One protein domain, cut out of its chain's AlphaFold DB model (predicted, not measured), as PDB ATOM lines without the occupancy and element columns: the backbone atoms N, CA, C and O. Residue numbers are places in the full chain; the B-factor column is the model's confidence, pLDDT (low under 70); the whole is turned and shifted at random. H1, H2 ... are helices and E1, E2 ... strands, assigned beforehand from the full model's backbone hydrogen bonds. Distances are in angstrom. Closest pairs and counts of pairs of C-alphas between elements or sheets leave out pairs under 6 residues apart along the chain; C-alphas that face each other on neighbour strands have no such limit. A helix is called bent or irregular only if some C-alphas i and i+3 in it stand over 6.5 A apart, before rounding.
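What this domain is: This is residues 39 to 179 of the 179 residues of an uncharacterized protein of Verrucomicrobia bacterium (UniProt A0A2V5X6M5). Two strand hairpins, E1 with E2 and E3 with E4, make a loose layer, with residues 168 to 173 of the last stretch passing between them; the long helix H1 and H2 pack on one side, and H3 packs on the other side across both hairpins. The loop around residues 114 to 117 reaches away from the body. The printed part has 141 residues, with three named helices and four named strands in the order H1, H2, E1, E2, H3, E3, E4; the class is mixed, and each hairpin is an antiparallel sheet of two strands. The whole is compact, with a radius of gyration of the C-alphas of 14.4 A and spans of 49 by 37 by 26 A.

Where its parts are: E3 is residues 145 to 150, 16.6 A, and E4 is residues 154 to 160, 19.6 A, ending at C-alpha 160 (151.491, 139.309, 187.048). E1 is residues 96 to 100 and E2 residues 104 to 109. H3, residues 125 to 141, is 25.3 A long and irregular, with C-alphas 126 and 129 7.2 A apart. H1, residues 39 to 61, is 32.9 A long and begins at C-alpha 39 (164.488, 134.624, 176.111); it is neither bent nor irregular, but only just: C-alphas 46 and 49 are 6.1 A apart. H2 is residues 74 to 88, 20.9 A.

How they stand to each other: E3 and E4 are antiparallel at 168 degrees, with N 147 and O 158 2.8 A apart, within hydrogen-bond range. The closest C-alphas of H3 and E4 are those of Ala 135 and Ala 160, 5.5 A. Those of H3 and E1 are Trp 99 and Ala 135, 7.4 A. On H1 and E4 the closest are Val 46 and Arg 159, 6.8 A. H1, with residues 49 to 57 alone, touches H2, closest at the C-alphas of Thr 53 and Val 87, 6.3 A; they form a helical hairpin, opposite ways at a tilt of 38 degrees, only just steep. The closest C-alphas of H2 and E2 are those of Thr 81 and Ala 107, 5.4 A. E1 and E2 are antiparallel at 163 degrees, with N 98 and O 107 2.8 A apart. H1 and H3 are apart, as are H2 and H3. Every O i to N i+4 pair is within hydrogen-bond range in H2, against 18 of 19 in H1 and 11 of 13 in H3.

The domain as a whole: The farthest C-alphas, Pro 65 and Glu 152, are 49.6 A apart. The printed part has no cut; the links H1 to H2 and E2 to H3 are long. Residues 154 to 155 of E4 pair antiparallel with residues 177 to 178. Mean pLDDT of the printed part is 72.5; residues 39 to 43, 110 to 126, 151 to 155 and 164 to 179 are under 70.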
ATOM      1  N   ILE A  39     165.476 133.631 175.646       59.97
ATOM      2  CA  ILE A  39     164.488 134.624 176.111       59.97
ATOM      3  C   ILE A  39     163.055 134.088 175.956       59.97
ATOM      4  O   ILE A  39     162.258 134.200 176.884       59.97
ATOM      5  N   GLY A  40     162.730 133.451 174.823       62.94
ATOM      6  CA  GLY A  40     161.403 132.859 174.611       62.94
ATOM      7  C   GLY A  40     161.093 131.700 175.568       62.94
ATOM      8  O   GLY A  40     159.967 131.574 176.051       62.94
ATOM      9  N   HIS A  41     162.094 130.879 175.893       67.25
ATOM     10  CA  HIS A  41     161.958 129.770 176.837       67.25
ATOM     11  C   HIS A  41     161.791 130.266 178.278       67.25
ATOM     12  O   HIS A  41     160.938 129.757 179.004       67.25
ATOM     13  N   VAL A  42     162.565 131.284 178.672       66.81
ATOM     14  CA  VAL A  42     162.426 131.990 179.956       66.81
ATOM     15  C   VAL A  42     161.028 132.576 180.083       66.81
ATOM     16  O   VAL A  42     160.336 132.314 181.063       66.81
ATOM     17  N   GLN A  43     160.577 133.318 179.070       69.00
ATOM     18  CA  GLN A  43     159.252 133.916 179.091       69.00
ATOM     19  C   GLN A  43     158.183 132.835 179.229       69.00
ATOM     20  O   GLN A  43     157.407 132.901 180.170       69.00
ATOM     21  N   THR A  44     158.212 131.792 178.391       78.81
ATOM     22  CA  THR A  44     157.259 130.668 178.458       78.81
ATOM     23  C   THR A  44     157.239 130.015 179.839       78.81
ATOM     24  O   THR A  44     156.165 129.811 180.402       78.81
ATOM     25  N   GLN A  45     158.406 129.755 180.443       78.06
ATOM     26  CA  GLN A  45     158.474 129.258 181.818       78.06
ATOM     27  C   GLN A  45     157.789 130.223 182.783       78.06
ATOM     28  O   GLN A  45     156.967 129.765 183.583       78.06
ATOM     29  N   VAL A  46     158.083 131.528 182.666       75.50
ATOM     30  CA  VAL A  46     157.498 132.679 183.387       75.50
ATOM     31  C   VAL A  46     155.995 132.887 183.129       75.50
ATOM     32  O   VAL A  46     155.292 133.445 183.975       75.50
ATOM     33  N   GLU A  47     155.432 132.290 182.087       80.75
ATOM     34  CA  GLU A  47     153.981 132.215 181.885       80.75
ATOM     35  C   GLU A  47     153.395 130.968 182.556       80.75
ATOM     36  O   GLU A  47     152.468 131.078 183.354       80.75
ATOM     37  N   SER A  48     153.992 129.793 182.333       83.38
ATOM     38  CA  SER A  48     153.437 128.501 182.767       83.38
ATOM     39  C   SER A  48     153.305 128.324 184.284       83.38
ATOM     40  O   SER A  48     152.255 127.912 184.754       83.38
ATOM     41  N   ALA A  49     154.321 128.639 185.090       80.19
ATOM     42  CA  ALA A  49     154.145 128.645 186.552       80.19
ATOM     43  C   ALA A  49     153.160 129.707 187.085       80.19
ATOM     44  O   ALA A  49     152.588 129.478 188.133       80.19
ATOM     45  N   ALA A  50     152.926 130.832 186.402       79.00
ATOM     46  CA  ALA A  50     152.046 131.904 186.860       79.00
ATOM     47  C   ALA A  50     150.607 131.435 186.675       79.00
ATOM     48  O   ALA A  50     149.835 131.445 187.630       79.00
ATOM     49  N   SER A  51     150.314 130.861 185.506       82.31
ATOM     50  CA  SER A  51     149.035 130.208 185.255       82.31
ATOM     51  C   SER A  51     148.839 128.965 186.126       82.31
ATOM     52  O   SER A  51     147.723 128.692 186.564       82.31
ATOM     53  N   LEU A  52     149.892 128.194 186.425       86.62
ATOM     54  CA  LEU A  52     149.786 127.062 187.348       86.62
ATOM     55  C   LEU A  52     149.510 127.531 188.779       86.62
ATOM     56  O   LEU A  52     148.648 126.959 189.444       86.62
ATOM     57  N   THR A  53     150.192 128.571 189.263       83.62
ATOM     58  CA  THR A  53     149.910 129.091 190.599       83.62
ATOM     59  C   THR A  53     148.523 129.714 190.684       83.62
ATOM     60  O   THR A  53     147.824 129.469 191.663       83.62
ATOM     61  N   ALA A  54     148.085 130.417 189.639       82.94
ATOM     62  CA  ALA A  54     146.722 130.915 189.515       82.94
ATOM     63  C   ALA A  54     145.685 129.796 189.658       82.94
ATOM     64  O   ALA A  54     144.768 129.882 190.471       82.94
ATOM     65  N   GLN A  55     145.874 128.693 188.930       86.69
ATOM     66  CA  GLN A  55     145.002 127.521 189.021       86.69
ATOM     67  C   GLN A  55     144.983 126.912 190.428       86.69
ATOM     68  O   GLN A  55     143.916 126.567 190.933       86.69
ATOM     69  N   ARG A  56     146.148 126.784 191.079       88.38
ATOM     70  CA  ARG A  56     146.243 126.247 192.446       88.38
ATOM     71  C   ARG A  56     145.571 127.157 193.469       88.38
ATOM     72  O   ARG A  56     144.897 126.651 194.360       88.38
ATOM     73  N   PHE A  57     145.719 128.470 193.320       85.75
ATOM     74  CA  PHE A  57     145.043 129.442 194.166       85.75
ATOM     75  C   PHE A  57     143.525 129.387 193.981       85.75
ATOM     76  O   PHE A  57     142.811 129.268 194.967       85.75
ATOM     77  N   ASN A  58     143.028 129.374 192.743       86.06
ATOM     78  CA  ASN A  58     141.588 129.283 192.482       86.06
ATOM     79  C   ASN A  58     140.984 127.993 193.065       86.06
ATOM     80  O   ASN A  58     139.874 128.005 193.589       86.06
ATOM     81  N   ALA A  59     141.717 126.873 193.018       87.88
ATOM     82  CA  ALA A  59     141.293 125.628 193.658       87.88
ATOM     83  C   ALA A  59     141.269 125.729 195.195       87.88
ATOM     84  O   ALA A  59     140.371 125.182 195.832       87.88
ATOM     85  N   TYR A  60     142.239 126.432 195.783       87.50
ATOM     86  CA  TYR A  60     142.272 126.720 197.215       87.50
ATOM     87  C   TYR A  60     141.106 127.624 197.633       87.50
ATOM     88  O   TYR A  60     140.377 127.289 198.560       87.50
ATOM     89  N   GLU A  61     140.859 128.712 196.908       85.69
ATOM     90  CA  GLU A  61     139.729 129.616 197.138       85.69
ATOM     91  C   GLU A  61     138.377 128.891 197.014       85.69
ATOM     92  O   GLU A  61     137.506 129.048 197.868       85.69
ATOM     93  N   ALA A  62     138.219 128.026 196.010       86.81
ATOM     94  CA  ALA A  62     137.005 127.235 195.813       86.81
ATOM     95  C   ALA A  62     136.758 126.187 196.916       86.81
ATOM     96  O   ALA A  62     135.658 125.639 196.999       86.81
ATOM     97  N   SER A  63     137.756 125.889 197.757       88.69
ATOM     98  CA  SER A  63     137.590 124.981 198.899       88.69
ATOM     99  C   SER A  63     136.836 125.619 200.070       88.69
ATOM    100  O   SER A  63     136.349 124.905 200.951       88.69
ATOM    101  N   PHE A  64     136.688 126.949 200.071       85.31
ATOM    102  CA  PHE A  64     135.960 127.669 201.107       85.31
ATOM    103  C   PHE A  64     134.455 127.729 200.791       85.31
ATOM    104  O   PHE A  64     134.073 128.088 199.678       85.31
ATOM    105  N   PRO A  65     133.568 127.466 201.773       83.12
ATOM    106  CA  PRO A  65     132.121 127.645 201.602       83.12
ATOM    107  C   PRO A  65     131.720 129.096 201.288       83.12
ATOM    108  O   PRO A  65     130.699 129.338 200.647       83.12
ATOM    109  N   GLN A  66     132.510 130.057 201.768       81.75
ATOM    110  CA  GLN A  66     132.415 131.480 201.458       81.75
ATOM    111  C   GLN A  66     133.833 132.023 201.297       81.75
ATOM    112  O   GLN A  66     134.670 131.789 202.171       81.75
ATOM    113  N   THR A  67     134.096 132.743 200.204       79.56
ATOM    114  CA  THR A  67     135.410 133.341 199.951       79.56
ATOM    115  C   THR A  67     135.815 134.247 201.119       79.56
ATOM    116  O   THR A  67     135.041 135.140 201.485       79.56
ATOM    117  N   PRO A  68     137.003 134.039 201.718       76.62
ATOM    118  CA  PRO A  68     137.519 134.917 202.758       76.62
ATOM    119  C   PRO A  68     137.614 136.366 202.274       76.62
ATOM    120  O   PRO A  68     138.029 136.628 201.151       76.62
ATOM    121  N   SER A  69     137.292 137.326 203.143       74.56
ATOM    122  CA  SER A  69     137.450 138.752 202.828       74.56
ATOM    123  C   SER A  69     138.914 139.205 202.778       74.56
ATOM    124  O   SER A  69     139.193 140.270 202.238       74.56
ATOM    125  N   SER A  70     139.839 138.429 203.354       79.25
ATOM    126  CA  SER A  70     141.280 138.677 203.299       79.25
ATOM    127  C   SER A  70     142.078 137.378 203.444       79.25
ATOM    128  O   SER A  70     141.773 136.511 204.272       79.25
ATOM    129  N   PHE A  71     143.160 137.283 202.674       82.00
ATOM    130  CA  PHE A  71     144.159 136.216 202.760       82.00
ATOM    131  C   PHE A  71     145.411 136.628 203.560       82.00
ATOM    132  O   PHE A  71     146.400 135.899 203.587       82.00
ATOM    133  N   ALA A  72     145.374 137.770 204.254       81.31
ATOM    134  CA  ALA A  72     146.483 138.278 205.062       81.31
ATOM    135  C   ALA A  72     146.542 137.707 206.488       81.31
ATOM    136  O   ALA A  72     147.294 138.205 207.319       81.31
ATOM    137  N   THR A  73     145.774 136.666 206.810       85.19
ATOM    138  CA  THR A  73     145.908 135.973 208.099       85.19
ATOM    139  C   THR A  73     147.137 135.066 208.088       85.19
ATOM    140  O   THR A  73     147.531 134.542 207.047       85.19
ATOM    141  N   ASP A  74     147.746 134.826 209.249       83.06
ATOM    142  CA  ASP A  74     148.946 133.978 209.329       83.06
ATOM    143  C   ASP A  74     148.701 132.536 208.869       83.06
ATOM    144  O   ASP A  74     149.624 131.861 208.418       83.06
ATOM    145  N   GLU A  75     147.463 132.055 208.970       85.81
ATOM    146  CA  GLU A  75     147.049 130.762 208.429       85.81
ATOM    147  C   GLU A  75     147.057 130.765 206.899       85.81
ATOM    148  O   GLU A  75     147.762 129.958 206.296       85.81
ATOM    149  N   HIS A  76     146.372 131.726 206.275       85.12
ATOM    150  CA  HIS A  76     146.342 131.857 204.821       85.12
ATOM    151  C   HIS A  76     147.746 132.099 204.251       85.12
ATOM    152  O   HIS A  76     148.134 131.448 203.286       85.12
ATOM    153  N   ARG A  77     148.576 132.937 204.889       84.38
ATOM    154  CA  ARG A  77     149.970 133.156 204.463       84.38
ATOM    155  C   ARG A  77     150.797 131.866 204.426       84.38
ATOM    156  O   ARG A  77     151.615 131.690 203.517       84.38
ATOM    157  N   ARG A  78     150.597 130.954 205.387       85.00
ATOM    158  CA  ARG A  78     151.270 129.642 205.396       85.00
ATOM    159  C   ARG A  78     150.826 128.782 204.217       85.00
ATOM    160  O   ARG A  78     151.686 128.265 203.510       85.00
ATOM    161  N   GLU A  79     149.523 128.689 203.970       87.31
ATOM    162  CA  GLU A  79     148.975 127.924 202.841       87.31
ATOM    163  C   GLU A  79     149.439 128.481 201.490       87.31
ATOM    164  O   GLU A  79     149.944 127.743 200.644       87.31
ATOM    165  N   LEU A  80     149.395 129.804 201.309       84.88
ATOM    166  CA  LEU A  80     149.909 130.466 200.106       84.88
ATOM    167  C   LEU A  80     151.401 130.187 199.888       84.88
ATOM    168  O   LEU A  80     151.834 129.937 198.763       84.88
ATOM    169  N   THR A  81     152.189 130.165 200.964       84.75
ATOM    170  CA  THR A  81     153.608 129.797 200.895       84.75
ATOM    171  C   THR A  81     153.794 128.343 200.447       84.75
ATOM    172  O   THR A  81     154.680 128.073 199.637       84.75
ATOM    173  N   LEU A  82     152.964 127.407 200.917       86.38
ATOM    174  CA  LEU A  82     153.010 126.004 200.484       86.38
ATOM    175  C   LEU A  82     152.637 125.848 199.006       86.38
ATOM    176  O   LEU A  82     153.312 125.117 198.282       86.38
ATOM    177  N   ILE A  83     151.620 126.577 198.537       86.38
ATOM    178  CA  ILE A  83     151.251 126.617 197.116       86.38
ATOM    179  C   ILE A  83     152.437 127.104 196.274       86.38
ATOM    180  O   ILE A  83     152.769 126.468 195.271       86.38
ATOM    181  N   LEU A  84     153.110 128.186 196.688       82.38
ATOM    182  CA  LEU A  84     154.309 128.674 195.996       82.38
ATOM    183  C   LEU A  84     155.414 127.620 195.970       82.38
ATOM    184  O   LEU A  84     155.977 127.369 194.911       82.38
ATOM    185  N   GLN A  85     155.721 126.992 197.105       84.31
ATOM    186  CA  GLN A  85     156.781 125.983 197.184       84.31
ATOM    187  C   GLN A  85     156.499 124.781 196.281       84.31
ATOM    188  O   GLN A  85     157.412 124.301 195.613       84.31
ATOM    189  N   LEU A  86     155.245 124.322 196.231       84.31
ATOM    190  CA  LEU A  86     154.840 123.210 195.379       84.31
ATOM    191  C   LEU A  86     154.962 123.564 193.897       84.31
ATOM    192  O   LEU A  86     155.475 122.766 193.124       84.31
ATOM    193  N   VAL A  87     154.498 124.751 193.500       83.62
ATOM    194  CA  VAL A  87     154.560 125.168 192.097       83.62
ATOM    195  C   VAL A  87     156.000 125.434 191.679       83.62
ATOM    196  O   VAL A  87     156.441 124.897 190.673       83.62
ATOM    197  N   LEU A  88     156.754 126.218 192.452       78.62
ATOM    198  CA  LEU A  88     158.119 126.619 192.101       78.62
ATOM    199  C   LEU A  88     159.125 125.461 192.129       78.62
ATOM    200  O   LEU A  88     160.184 125.579 191.518       78.62
ATOM    201  N   ALA A  89     158.803 124.330 192.768       81.00
ATOM    202  CA  ALA A  89     159.639 123.131 192.717       81.00
ATOM    203  C   ALA A  89     159.895 122.640 191.278       81.00
ATOM    204  O   ALA A  89     160.987 122.147 190.990       81.00
ATOM    205  N   ASP A  90     158.931 122.835 190.374       79.25
ATOM    206  CA  ASP A  90     159.024 122.419 188.971       79.25
ATOM    207  C   ASP A  90     159.690 123.477 188.066       79.25
ATOM    208  O   ASP A  90     160.017 123.194 186.909       79.25
ATOM    209  N   PHE A  91     159.940 124.692 188.574       74.56
ATOM    210  CA  PHE A  91     160.477 125.815 187.798       74.56
ATOM    211  C   PHE A  91     161.790 126.321 188.389       74.56
ATOM    212  O   PHE A  91     161.833 127.172 189.278       74.56
ATOM    213  N   LYS A  92     162.899 125.817 187.842       71.50
ATOM    214  CA  LYS A  92     164.240 126.268 188.228       71.50
ATOM    215  C   LYS A  92     164.412 127.762 187.966       71.50
ATOM    216  O   LYS A  92     163.990 128.261 186.932       71.50
ATOM    217  N   GLU A  93     165.089 128.435 188.897       71.00
ATOM    218  CA  GLU A  93     165.456 129.861 188.818       71.00
ATOM    219  C   GLU A  93     164.284 130.844 188.794       71.00
ATOM    220  O   GLU A  93     164.513 132.037 188.625       71.00
ATOM    221  N   VAL A  94     163.057 130.366 188.996       72.25
ATOM    222  CA  VAL A  94     161.870 131.204 189.072       72.25
ATOM    223  C   VAL A  94     161.588 131.583 190.523       72.25
ATOM    224  O   VAL A  94     161.467 130.724 191.394       72.25
ATOM    225  N   GLU A  95     161.422 132.879 190.757       75.88
ATOM    226  CA  GLU A  95     160.987 133.450 192.041       75.88
ATOM    227  C   GLU A  95     159.538 133.932 191.938       75.88
ATOM    228  O   GLU A  95     159.029 134.125 190.833       75.88
ATOM    229  N   GLY A  96     158.840 134.090 193.061       77.69
ATOM    230  CA  GLY A  96     157.459 134.556 193.021       77.69
ATOM    231  C   GLY A  96     156.819 134.729 194.383       77.69
ATOM    232  O   GLY A  96     157.310 134.244 195.400       77.69
ATOM    233  N   GLY A  97     155.688 135.421 194.392       81.38
ATOM    234  CA  GLY A  97     154.943 135.702 195.603       81.38
ATOM    235  C   GLY A  97     153.471 135.936 195.329       81.38
ATOM    236  O   GLY A  97     153.065 136.144 194.189       81.38
ATOM    237  N   PHE A  98     152.697 135.906 196.405       82.94
ATOM    238  CA  PHE A  98     151.326 136.377 196.451       82.94
ATOM    239  C   PHE A  98     151.345 137.832 196.939       82.94
ATOM    240  O   PHE A  98     151.907 138.091 198.001       82.94
ATOM    241  N   TRP A  99     150.765 138.775 196.191       83.38
ATOM    242  CA  TRP A  99     150.730 140.209 196.537       83.38
ATOM    243  C   TRP A  99     149.319 140.795 196.462       83.38
ATOM    244  O   TRP A  99     148.734 140.749 195.391       83.38
ATOM    245  N   SER A 100     148.806 141.401 197.528       81.56
ATOM    246  CA  SER A 100     147.555 142.161 197.516       81.56
ATOM    247  C   SER A 100     147.792 143.671 197.554       81.56
ATOM    248  O   SER A 100     148.812 144.147 198.054       81.56
ATOM    249  N   ALA A 101     146.822 144.447 197.063       78.56
ATOM    250  CA  ALA A 101     146.890 145.906 197.097       78.56
ATOM    251  C   ALA A 101     146.926 146.514 198.518       78.56
ATOM    252  O   ALA A 101     147.735 147.420 198.736       78.56
ATOM    253  N   PRO A 102     146.113 146.062 199.493       79.44
ATOM    254  CA  PRO A 102     146.116 146.628 200.838       79.44
ATOM    255  C   PRO A 102     147.207 146.058 201.745       79.44
ATOM    256  O   PRO A 102     147.704 146.798 202.591       79.44
ATOM    257  N   ASP A 103     147.606 144.791 201.585       78.81
ATOM    258  CA  ASP A 103     148.560 144.142 202.503       78.81
ATOM    259  C   ASP A 103     149.964 143.967 201.908       78.81
ATOM    260  O   ASP A 103     150.904 143.593 202.614       78.81
ATOM    261  N   GLY A 104     150.138 144.231 200.614       79.12
ATOM    262  CA  GLY A 104     151.389 143.972 199.918       79.12
ATOM    263  C   GLY A 104     151.654 142.472 199.779       79.12
ATOM    264  O   GLY A 104     150.763 141.691 199.456       79.12
ATOM    265  N   PHE A 105     152.895 142.030 199.991       77.69
ATOM    266  CA  PHE A 105     153.225 140.609 199.853       77.69
ATOM    267  C   PHE A 105     152.622 139.766 200.983       77.69
ATOM    268  O   PHE A 105     153.027 139.855 202.140       77.69
ATOM    269  N   LEU A 106     151.696 138.885 200.615       80.94
ATOM    270  CA  LEU A 106     151.082 137.882 201.480       80.94
ATOM    271  C   LEU A 106     152.003 136.672 201.680       80.94
ATOM    272  O   LEU A 106     152.086 136.117 202.772       80.94
ATOM    273  N   ALA A 107     152.700 136.262 200.622       79.81
ATOM    274  CA  ALA A 107     153.670 135.174 200.651       79.81
ATOM    275  C   ALA A 107     154.751 135.405 199.595       79.81
ATOM    276  O   ALA A 107     154.490 136.012 198.556       79.81
ATOM    277  N   TYR A 108     155.956 134.896 199.836       76.00
ATOM    278  CA  TYR A 108     157.054 134.967 198.878       76.00
ATOM    279  C   TYR A 108     157.922 133.714 198.973       76.00
ATOM    280  O   TYR A 108     158.185 133.211 200.068       76.00
ATOM    281  N   ALA A 109     158.360 133.204 197.827       71.81
ATOM    282  CA  ALA A 109     159.215 132.034 197.732       71.81
ATOM    283  C   ALA A 109     160.291 132.229 196.655       71.81
ATOM    284  O   ALA A 109     160.034 132.681 195.538       71.81
ATOM    285  N   TYR A 110     161.511 131.859 197.028       65.44
ATOM    286  CA  TYR A 110     162.683 131.807 196.160       65.44
ATOM    287  C   TYR A 110     162.792 130.427 195.495       65.44
ATOM    288  O   TYR A 110     162.146 129.480 195.959       65.44
ATOM    289  N   PRO A 111     163.624 130.264 194.450       61.22
ATOM    290  CA  PRO A 111     163.779 128.980 193.794       61.22
ATOM    291  C   PRO A 111     164.372 127.994 194.802       61.22
ATOM    292  O   PRO A 111     165.205 128.362 195.641       61.22
ATOM    293  N   SER A 112     164.006 126.721 194.689       52.09
ATOM    294  CA  SER A 112     164.721 125.641 195.361       52.09
ATOM    295  C   SER A 112     166.119 125.507 194.740       52.09
ATOM    296  O   SER A 112     166.359 124.746 193.805       52.09
ATOM    297  N   TYR A 113     167.081 126.290 195.230       42.22
ATOM    298  CA  TYR A 113     168.483 126.086 194.886       42.22
ATOM    299  C   TYR A 113     168.918 124.704 195.388       42.22
ATOM    300  O   TYR A 113     168.840 124.414 196.579       42.22
ATOM    301  N   ALA A 114     169.458 123.870 194.496       40.41
ATOM    302  CA  ALA A 114     170.032 122.565 194.847       40.41
ATOM    303  C   ALA A 114     171.287 122.659 195.751       40.41
ATOM    304  O   ALA A 114     171.859 121.640 196.129       40.41
ATOM    305  N   GLY A 115     171.731 123.871 196.096       39.03
ATOM    306  CA  GLY A 115     172.893 124.136 196.937       39.03
ATOM    307  C   GLY A 115     172.514 124.770 198.271       39.03
ATOM    308  O   GLY A 115     172.715 125.965 198.432       39.03
ATOM    309  N   GLY A 116     171.969 123.973 199.197       33.47
ATOM    310  CA  GLY A 116     172.159 124.058 200.661       33.47
ATOM    311  C   GLY A 116     171.999 125.391 201.415       33.47
ATOM    312  O   GLY A 116     172.354 125.444 202.589       33.47
ATOM    313  N   GLY A 117     171.513 126.462 200.794       40.66
ATOM    314  CA  GLY A 117     171.249 127.737 201.452       40.66
ATOM    315  C   GLY A 117     169.840 127.773 202.033       40.66
ATOM    316  O   GLY A 117     168.899 127.287 201.405       40.66
ATOM    317  N   VAL A 118     169.680 128.372 203.217       39.81
ATOM    318  CA  VAL A 118     168.355 128.685 203.771       39.81
ATOM    319  C   VAL A 118     167.600 129.524 202.729       39.81
ATOM    320  O   VAL A 118     168.143 130.552 202.309       39.81
ATOM    321  N   PRO A 119     166.394 129.116 202.284       46.34
ATOM    322  CA  PRO A 119     165.602 129.902 201.350       46.34
ATOM    323  C   PRO A 119     165.441 131.310 201.915       46.34
ATOM    324  O   PRO A 119     164.941 131.474 203.032       46.34
ATOM    325  N   LYS A 120     165.900 132.325 201.174       47.97
ATOM    326  CA  LYS A 120     165.601 133.711 201.532       47.97
ATOM    327  C   LYS A 120     164.078 133.850 201.536       47.97
ATOM    328  O   LYS A 120     163.404 133.221 200.728       47.97
ATOM    329  N   LYS A 121     163.524 134.567 202.508       51.38
ATOM    330  CA  LYS A 121     162.071 134.777 202.632       51.38
ATOM    331  C   LYS A 121     161.672 136.221 202.348       51.38
ATOM    332  O   LYS A 121     160.495 136.492 202.142       51.38
ATOM    333  N   ASP A 122     162.655 137.113 202.290       55.69
ATOM    334  CA  ASP A 122     162.430 138.546 202.179       55.69
ATOM    335  C   ASP A 122     162.421 138.971 200.714       55.69
ATOM    336  O   ASP A 122     163.290 138.574 199.932       55.69
ATOM    337  N   VAL A 123     161.434 139.779 200.337       58.41
ATOM    338  CA  VAL A 123     161.347 140.384 199.005       58.41
ATOM    339  C   VAL A 123     162.556 141.300 198.800       58.41
ATOM    340  O   VAL A 123     162.884 142.066 199.709       58.41
ATOM    341  N   PRO A 124     163.220 141.290 197.631       63.22
ATOM    342  CA  PRO A 124     164.273 142.257 197.357       63.22
ATOM    343  C   PRO A 124     163.708 143.686 197.425       63.22
ATOM    344  O   PRO A 124     162.887 144.073 196.590       63.22
ATOM    345  N   GLU A 125     164.157 144.492 198.394       63.72
ATOM    346  CA  GLU A 125     163.676 145.874 198.589       63.72
ATOM    347  C   GLU A 125     163.805 146.722 197.313       63.72
ATOM    348  O   GLU A 125     162.938 147.538 197.003       63.72
ATOM    349  N   ALA A 126     164.854 146.475 196.521       65.75
ATOM    350  CA  ALA A 126     165.122 147.183 195.272       65.75
ATOM    351  C   ALA A 126     164.104 146.889 194.149       65.75
ATOM    352  O   ALA A 126     163.956 147.688 193.221       65.75
ATOM    353  N   GLU A 127     163.411 145.750 194.210       71.56
ATOM    354  CA  GLU A 127     162.505 145.278 193.155       71.56
ATOM    355  C   GLU A 127     161.035 145.338 193.589       71.56
ATOM    356  O   GLU A 127     160.158 145.444 192.732       71.56
ATOM    357  N   ALA A 128     160.757 145.371 194.898       74.69
ATOM    358  CA  ALA A 128     159.411 145.379 195.477       74.69
ATOM    359  C   ALA A 128     158.472 146.419 194.838       74.69
ATOM    360  O   ALA A 128     157.330 146.100 194.504       74.69
ATOM    361  N   ALA A 129     158.961 147.641 194.591       80.94
ATOM    362  CA  ALA A 129     158.164 148.700 193.968       80.94
ATOM    363  C   ALA A 129     157.777 148.377 192.513       80.94
ATOM    364  O   ALA A 129     156.663 148.669 192.082       80.94
ATOM    365  N   ARG A 130     158.679 147.745 191.749       82.00
ATOM    366  CA  ARG A 130     158.404 147.332 190.362       82.00
ATOM    367  C   ARG A 130     157.400 146.191 190.333       82.00
ATOM    368  O   ARG A 130     156.485 146.214 189.521       82.00
ATOM    369  N   ILE A 131     157.543 145.234 191.248       78.50
ATOM    370  CA  ILE A 131     156.606 144.120 191.403       78.50
ATOM    371  C   ILE A 131     155.199 144.644 191.692       78.50
ATOM    372  O   ILE A 131     154.270 144.306 190.965       78.50
ATOM    373  N   ALA A 132     155.063 145.526 192.685       82.62
ATOM    374  CA  ALA A 132     153.789 146.146 193.033       82.62
ATOM    375  C   ALA A 132     153.193 146.963 191.868       82.62
ATOM    376  O   ALA A 132     151.981 146.988 191.678       82.62
ATOM    377  N   ALA A 133     154.023 147.599 191.036       85.56
ATOM    378  CA  ALA A 133     153.538 148.331 189.866       85.56
ATOM    379  C   ALA A 133     152.956 147.402 188.784       85.56
ATOM    380  O   ALA A 133     151.870 147.668 188.266       85.56
ATOM    381  N   VAL A 134     153.645 146.301 188.455       85.31
ATOM    382  CA  VAL A 134     153.135 145.300 187.493       85.31
ATOM    383  C   VAL A 134     151.887 144.612 188.050       85.31
ATOM    384  O   VAL A 134     150.945 144.345 187.304       85.31
ATOM    385  N   ALA A 135     151.852 144.410 189.366       83.19
ATOM    386  CA  ALA A 135     150.711 143.877 190.088       83.19
ATOM    387  C   ALA A 135     149.461 144.710 189.933       83.19
ATOM    388  O   ALA A 135     148.435 144.252 189.428       83.19
ATOM    389  N   GLN A 136     149.589 145.977 190.305       84.44
ATOM    390  CA  GLN A 136     148.502 146.921 190.218       84.44
ATOM    391  C   GLN A 136     148.024 147.072 188.772       84.44
ATOM    392  O   GLN A 136     146.825 147.176 188.535       84.44
ATOM    393  N   ALA A 137     148.934 147.036 187.794       86.19
ATOM    394  CA  ALA A 137     148.565 147.080 186.384       86.19
ATOM    395  C   ALA A 137     147.698 145.879 185.965       86.19
ATOM    396  O   ALA A 137     146.703 146.079 185.271       86.19
ATOM    397  N   ALA A 138     148.035 144.663 186.409       85.44
ATOM    398  CA  ALA A 138     147.258 143.458 186.113       85.44
ATOM    399  C   ALA A 138     145.881 143.458 186.787       85.44
ATOM    400  O   ALA A 138     144.889 143.080 186.161       85.44
ATOM    401  N   LEU A 139     145.802 143.947 188.029       82.75
ATOM    402  CA  LEU A 139     144.526 144.154 188.719       82.75
ATOM    403  C   LEU A 139     143.649 145.167 187.982       82.75
ATOM    404  O   LEU A 139     142.478 144.901 187.721       82.75
ATOM    405  N   ASN A 140     144.225 146.304 187.590       85.12
ATOM    406  CA  ASN A 140     143.498 147.368 186.905       85.12
ATOM    407  C   ASN A 140     142.995 146.936 185.519       85.12
ATOM    408  O   ASN A 140     141.933 147.385 185.093       85.12
ATOM    409  N   SER A 141     143.748 146.095 184.800       86.06
ATOM    410  CA  SER A 141     143.344 145.602 183.478       86.06
ATOM    411  C   SER A 141     142.449 144.363 183.529       86.06
ATOM    412  O   SER A 141     141.887 143.994 182.498       86.06
ATOM    413  N   GLY A 142     142.347 143.697 184.684       81.88
ATOM    414  CA  GLY A 142     141.672 142.404 184.818       81.88
ATOM    415  C   GLY A 142     142.303 141.303 183.957       81.88
ATOM    416  O   GLY A 142     141.631 140.346 183.582       81.88
ATOM    417  N   SER A 143     143.577 141.453 183.583       83.19
ATOM    418  CA  SER A 143     144.278 140.546 182.671       83.19
ATOM    419  C   SER A 143     145.757 140.427 183.022       83.19
ATOM    420  O   SER A 143     146.329 141.308 183.662       83.19
ATOM    421  N   ALA A 144     146.388 139.324 182.611       83.94
ATOM    422  CA  ALA A 144     147.805 139.106 182.870       83.94
ATOM    423  C   ALA A 144     148.674 140.195 182.214       83.94
ATOM    424  O   ALA A 144     148.482 140.540 181.048       83.94
ATOM    425  N   GLN A 145     149.664 140.696 182.954       83.06
ATOM    426  CA  GLN A 145     150.617 141.707 182.493       83.06
ATOM    427  C   GLN A 145     152.033 141.156 182.575       83.06
ATOM    428  O   GLN A 145     152.412 140.552 183.575       83.06
ATOM    429  N   THR A 146     152.830 141.385 181.534       83.44
ATOM    430  CA  THR A 146     154.252 141.020 181.503       83.44
ATOM    431  C   THR A 146     155.074 142.257 181.177       83.44
ATOM    432  O   THR A 146     154.780 142.953 180.208       83.44
ATOM    433  N   GLN A 147     156.095 142.545 181.981       81.31
ATOM    434  CA  GLN A 147     157.009 143.665 181.777       81.31
ATOM    435  C   GLN A 147     158.458 143.207 181.922       81.31
ATOM    436  O   GLN A 147     158.808 142.501 182.867       81.31
ATOM    437  N   SER A 148     159.304 143.658 180.999       79.44
ATOM    438  CA  SER A 148     160.734 143.359 180.990       79.44
ATOM    439  C   SER A 148     161.538 144.613 181.315       79.44
ATOM    440  O   SER A 148     161.342 145.662 180.703       79.44
ATOM    441  N   PHE A 149     162.471 144.490 182.249       77.44
ATOM    442  CA  PHE A 149     163.378 145.543 182.683       77.44
ATOM    443  C   PHE A 149     164.809 145.122 182.331       77.44
ATOM    444  O   PHE A 149     165.428 144.366 183.085       77.44
ATOM    445  N   PRO A 150     165.333 145.551 181.173       72.44
ATOM    446  CA  PRO A 150     166.722 145.306 180.821       72.44
ATOM    447  C   PRO A 150     167.660 146.141 181.707       72.44
ATOM    448  O   PRO A 150     167.368 147.292 182.032       72.44
ATOM    449  N   SER A 151     168.802 145.567 182.073       68.69
ATOM    450  CA  SER A 151     169.935 146.240 182.715       68.69
ATOM    451  C   SER A 151     171.241 145.854 182.013       68.69
ATOM    452  O   SER A 151     171.246 144.989 181.136       68.69
ATOM    453  N   GLU A 152     172.358 146.477 182.391       58.62
ATOM    454  CA  GLU A 152     173.667 146.195 181.781       58.62
ATOM    455  C   GLU A 152     174.113 144.734 181.964       58.62
ATOM    456  O   GLU A 152     174.777 144.172 181.092       58.62
ATOM    457  N   THR A 153     173.723 144.101 183.074       57.38
ATOM    458  CA  THR A 153     174.170 142.751 183.447       57.38
ATOM    459  C   THR A 153     173.084 141.685 183.352       57.38
ATOM    460  O   THR A 153     173.405 140.498 183.285       57.38
ATOM    461  N   GLU A 154     171.809 142.081 183.393       65.31
ATOM    462  CA  GLU A 154     170.677 141.152 183.430       65.31
ATOM    463  C   GLU A 154     169.375 141.747 182.890       65.31
ATOM    464  O   GLU A 154     169.135 142.945 183.000       65.31
ATOM    465  N   THR A 155     168.491 140.906 182.355       69.44
ATOM    466  CA  THR A 155     167.105 141.297 182.052       69.44
ATOM    467  C   THR A 155     166.161 140.670 183.070       69.44
ATOM    468  O   THR A 155     166.147 139.452 183.221       69.44
ATOM    469  N   LEU A 156     165.368 141.497 183.756       74.31
ATOM    470  CA  LEU A 156     164.333 141.063 184.696       74.31
ATOM    471  C   LEU A 156     162.981 140.996 183.977       74.31
ATOM    472  O   LEU A 156     162.539 142.002 183.434       74.31
ATOM    473  N   ILE A 157     162.309 139.845 183.992       77.00
ATOM    474  CA  ILE A 157     160.987 139.662 183.367       77.00
ATOM    475  C   ILE A 157     159.951 139.419 184.456       77.00
ATOM    476  O   ILE A 157     159.871 138.316 184.983       77.00
ATOM    477  N   LEU A 158     159.138 140.430 184.759       79.81
ATOM    478  CA  LEU A 158     158.041 140.341 185.717       79.81
ATOM    479  C   LEU A 158     156.746 139.960 184.993       79.81
ATOM    480  O   LEU A 158     156.394 140.586 183.995       79.81
ATOM    481  N   ARG A 159     156.001 138.984 185.521       82.50
ATOM    482  CA  ARG A 159     154.660 138.639 185.036       82.50
ATOM    483  C   ARG A 159     153.671 138.486 186.177       82.50
ATOM    484  O   ARG A 159     153.846 137.586 186.989       82.50
ATOM    485  N   ALA A 160     152.617 139.291 186.129       82.75
ATOM    486  CA  ALA A 160     151.491 139.309 187.048       82.75
ATOM    487  C   ALA A 160     150.247 138.686 186.408       82.75
ATOM    488  O   ALA A 160     149.984 138.913 185.227       82.75
ATOM    489  N   GLU A 161     149.460 137.946 187.187       83.44
ATOM    490  CA  GLU A 161     148.179 137.378 186.762       83.44
ATOM    491  C   GLU A 161     147.140 137.639 187.860       83.44
ATOM    492  O   GLU A 161     147.403 137.286 189.008       83.44
ATOM    493  N   PRO A 162     146.006 138.295 187.557       80.31
ATOM    494  CA  PRO A 162     144.987 138.579 188.562       80.31
ATOM    495  C   PRO A 162     144.189 137.305 188.873       80.31
ATOM    496  O   PRO A 162     143.667 136.668 187.959       80.31
ATOM    497  N   VAL A 163     144.090 136.920 190.150       72.62
ATOM    498  CA  VAL A 163     143.405 135.687 190.596       72.62
ATOM    499  C   VAL A 163     142.630 135.915 191.893       72.62
ATOM    500  O   VAL A 163     143.094 136.648 192.752       72.62
ATOM    501  N   GLY A 164     141.480 135.270 192.072       65.62
ATOM    502  CA  GLY A 164     140.625 135.455 193.251       65.62
ATOM    503  C   GLY A 164     139.627 136.605 193.192       65.62
ATOM    504  O   GLY A 164     139.774 137.544 192.408       65.62
ATOM    505  N   ALA A 165     138.598 136.538 194.042       52.53
ATOM    506  CA  ALA A 165     137.717 137.672 194.303       52.53
ATOM    507  C   ALA A 165     138.330 138.580 195.388       52.53
ATOM    508  O   ALA A 165     138.547 138.154 196.519       52.53
ATOM    509  N   GLY A 166     138.588 139.848 195.048       52.38
ATOM    510  CA  GLY A 166     139.172 140.837 195.961       52.38
ATOM    511  C   GLY A 166     140.677 141.037 195.757       52.38
ATOM    512  O   GLY A 166     141.109 141.455 194.685       52.38
ATOM    513  N   ASP A 167     141.465 140.775 196.799       41.78
ATOM    514  CA  ASP A 167     142.884 141.133 196.953       41.78
ATOM    515  C   ASP A 167     143.868 140.213 196.215       41.78
ATOM    516  O   ASP A 167     144.754 139.571 196.782       41.78
ATOM    517  N   ALA A 168     143.670 140.151 194.907       46.81
ATOM    518  CA  ALA A 168     144.269 139.193 194.004       46.81
ATOM    519  C   ALA A 168     145.820 139.246 193.951       46.81
ATOM    520  O   ALA A 168     146.399 140.283 193.615       46.81
ATOM    521  N   PRO A 169     146.511 138.122 194.223       45.94
ATOM    522  CA  PRO A 169     147.959 138.010 194.289       45.94
ATOM    523  C   PRO A 169     148.661 138.241 192.959       45.94
ATOM    524  O   PRO A 169     148.418 137.539 191.984       45.94
ATOM    525  N   THR A 170     149.636 139.143 192.948       38.78
ATOM    526  CA  THR A 170     150.528 139.284 191.797       38.78
ATOM    527  C   THR A 170     151.816 138.490 191.913       38.78
ATOM    528  O   THR A 170     152.618 138.696 192.822       38.78
ATOM    529  N   PHE A 171     152.067 137.704 190.868       48.56
ATOM    530  CA  PHE A 171     153.363 137.118 190.584       48.56
ATOM    531  C   PHE A 171     154.385 138.165 190.138       48.56
ATOM    532  O   PHE A 171     154.169 138.980 189.245       48.56
ATOM    533  N   ALA A 172     155.558 138.101 190.747       37.91
ATOM    534  CA  ALA A 172     156.762 138.684 190.198       37.91
ATOM    535  C   ALA A 172     157.751 137.577 189.986       37.91
ATOM    536  O   ALA A 172     158.354 137.062 190.922       37.91
ATOM    537  N   ARG A 173     157.873 137.211 188.725       48.91
ATOM    538  CA  ARG A 173     158.850 136.235 188.321       48.91
ATOM    539  C   ARG A 173     160.171 136.924 188.114       48.91
ATOM    540  O   ARG A 173     160.232 138.034 187.611       48.91
ATOM    541  N   ARG A 174     161.231 136.262 188.526       43.19
ATOM    542  CA  ARG A 174     162.592 136.674 188.241       43.19
ATOM    543  C   ARG A 174     163.226 135.519 187.503       43.19
ATOM    544  O   ARG A 174     163.138 134.396 187.970       43.19
ATOM    545  N   GLN A 175     163.841 135.799 186.365       38.72
ATOM    546  CA  GLN A 175     164.858 134.931 185.800       38.72
ATOM    547  C   GLN A 175     165.981 135.842 185.336       38.72
ATOM    548  O   GLN A 175     165.781 136.701 184.480       38.72
ATOM    549  N   ARG A 176     167.150 135.707 185.963       42.59
ATOM    550  CA  ARG A 176     168.333 136.469 185.569       42.59
ATOM    551  C   ARG A 176     168.948 135.801 184.356       42.59
ATOM    552  O   ARG A 176     169.633 134.791 184.481       42.59
ATOM    553  N   ILE A 177     168.738 136.391 183.188       41.12
ATOM    554  CA  ILE A 177     169.574 136.086 182.030       41.12
ATOM    555  C   ILE A 177     170.849 136.904 182.209       41.12
ATOM    556  O   ILE A 177     170.797 138.126 182.114       41.12
ATOM    557  N   LYS A 178     171.973 136.248 182.524       42.84
ATOM    558  CA  LYS A 178     173.285 136.890 182.378       42.84
ATOM    559  C   LYS A 178     173.510 137.127 180.887       42.84
ATOM    560  O   LYS A 178     173.354 136.181 180.113       42.84
ATOM    561  N   ASN A 179     173.821 138.367 180.524       45.62
ATOM    562  CA  ASN A 179     174.300 138.698 179.180       45.62
ATOM    563  C   ASN A 179     175.564 137.902 178.827       45.62
ATOM    564  O   ASN A 179     176.373 137.640 179.751       45.62
TER     565      ASN A 179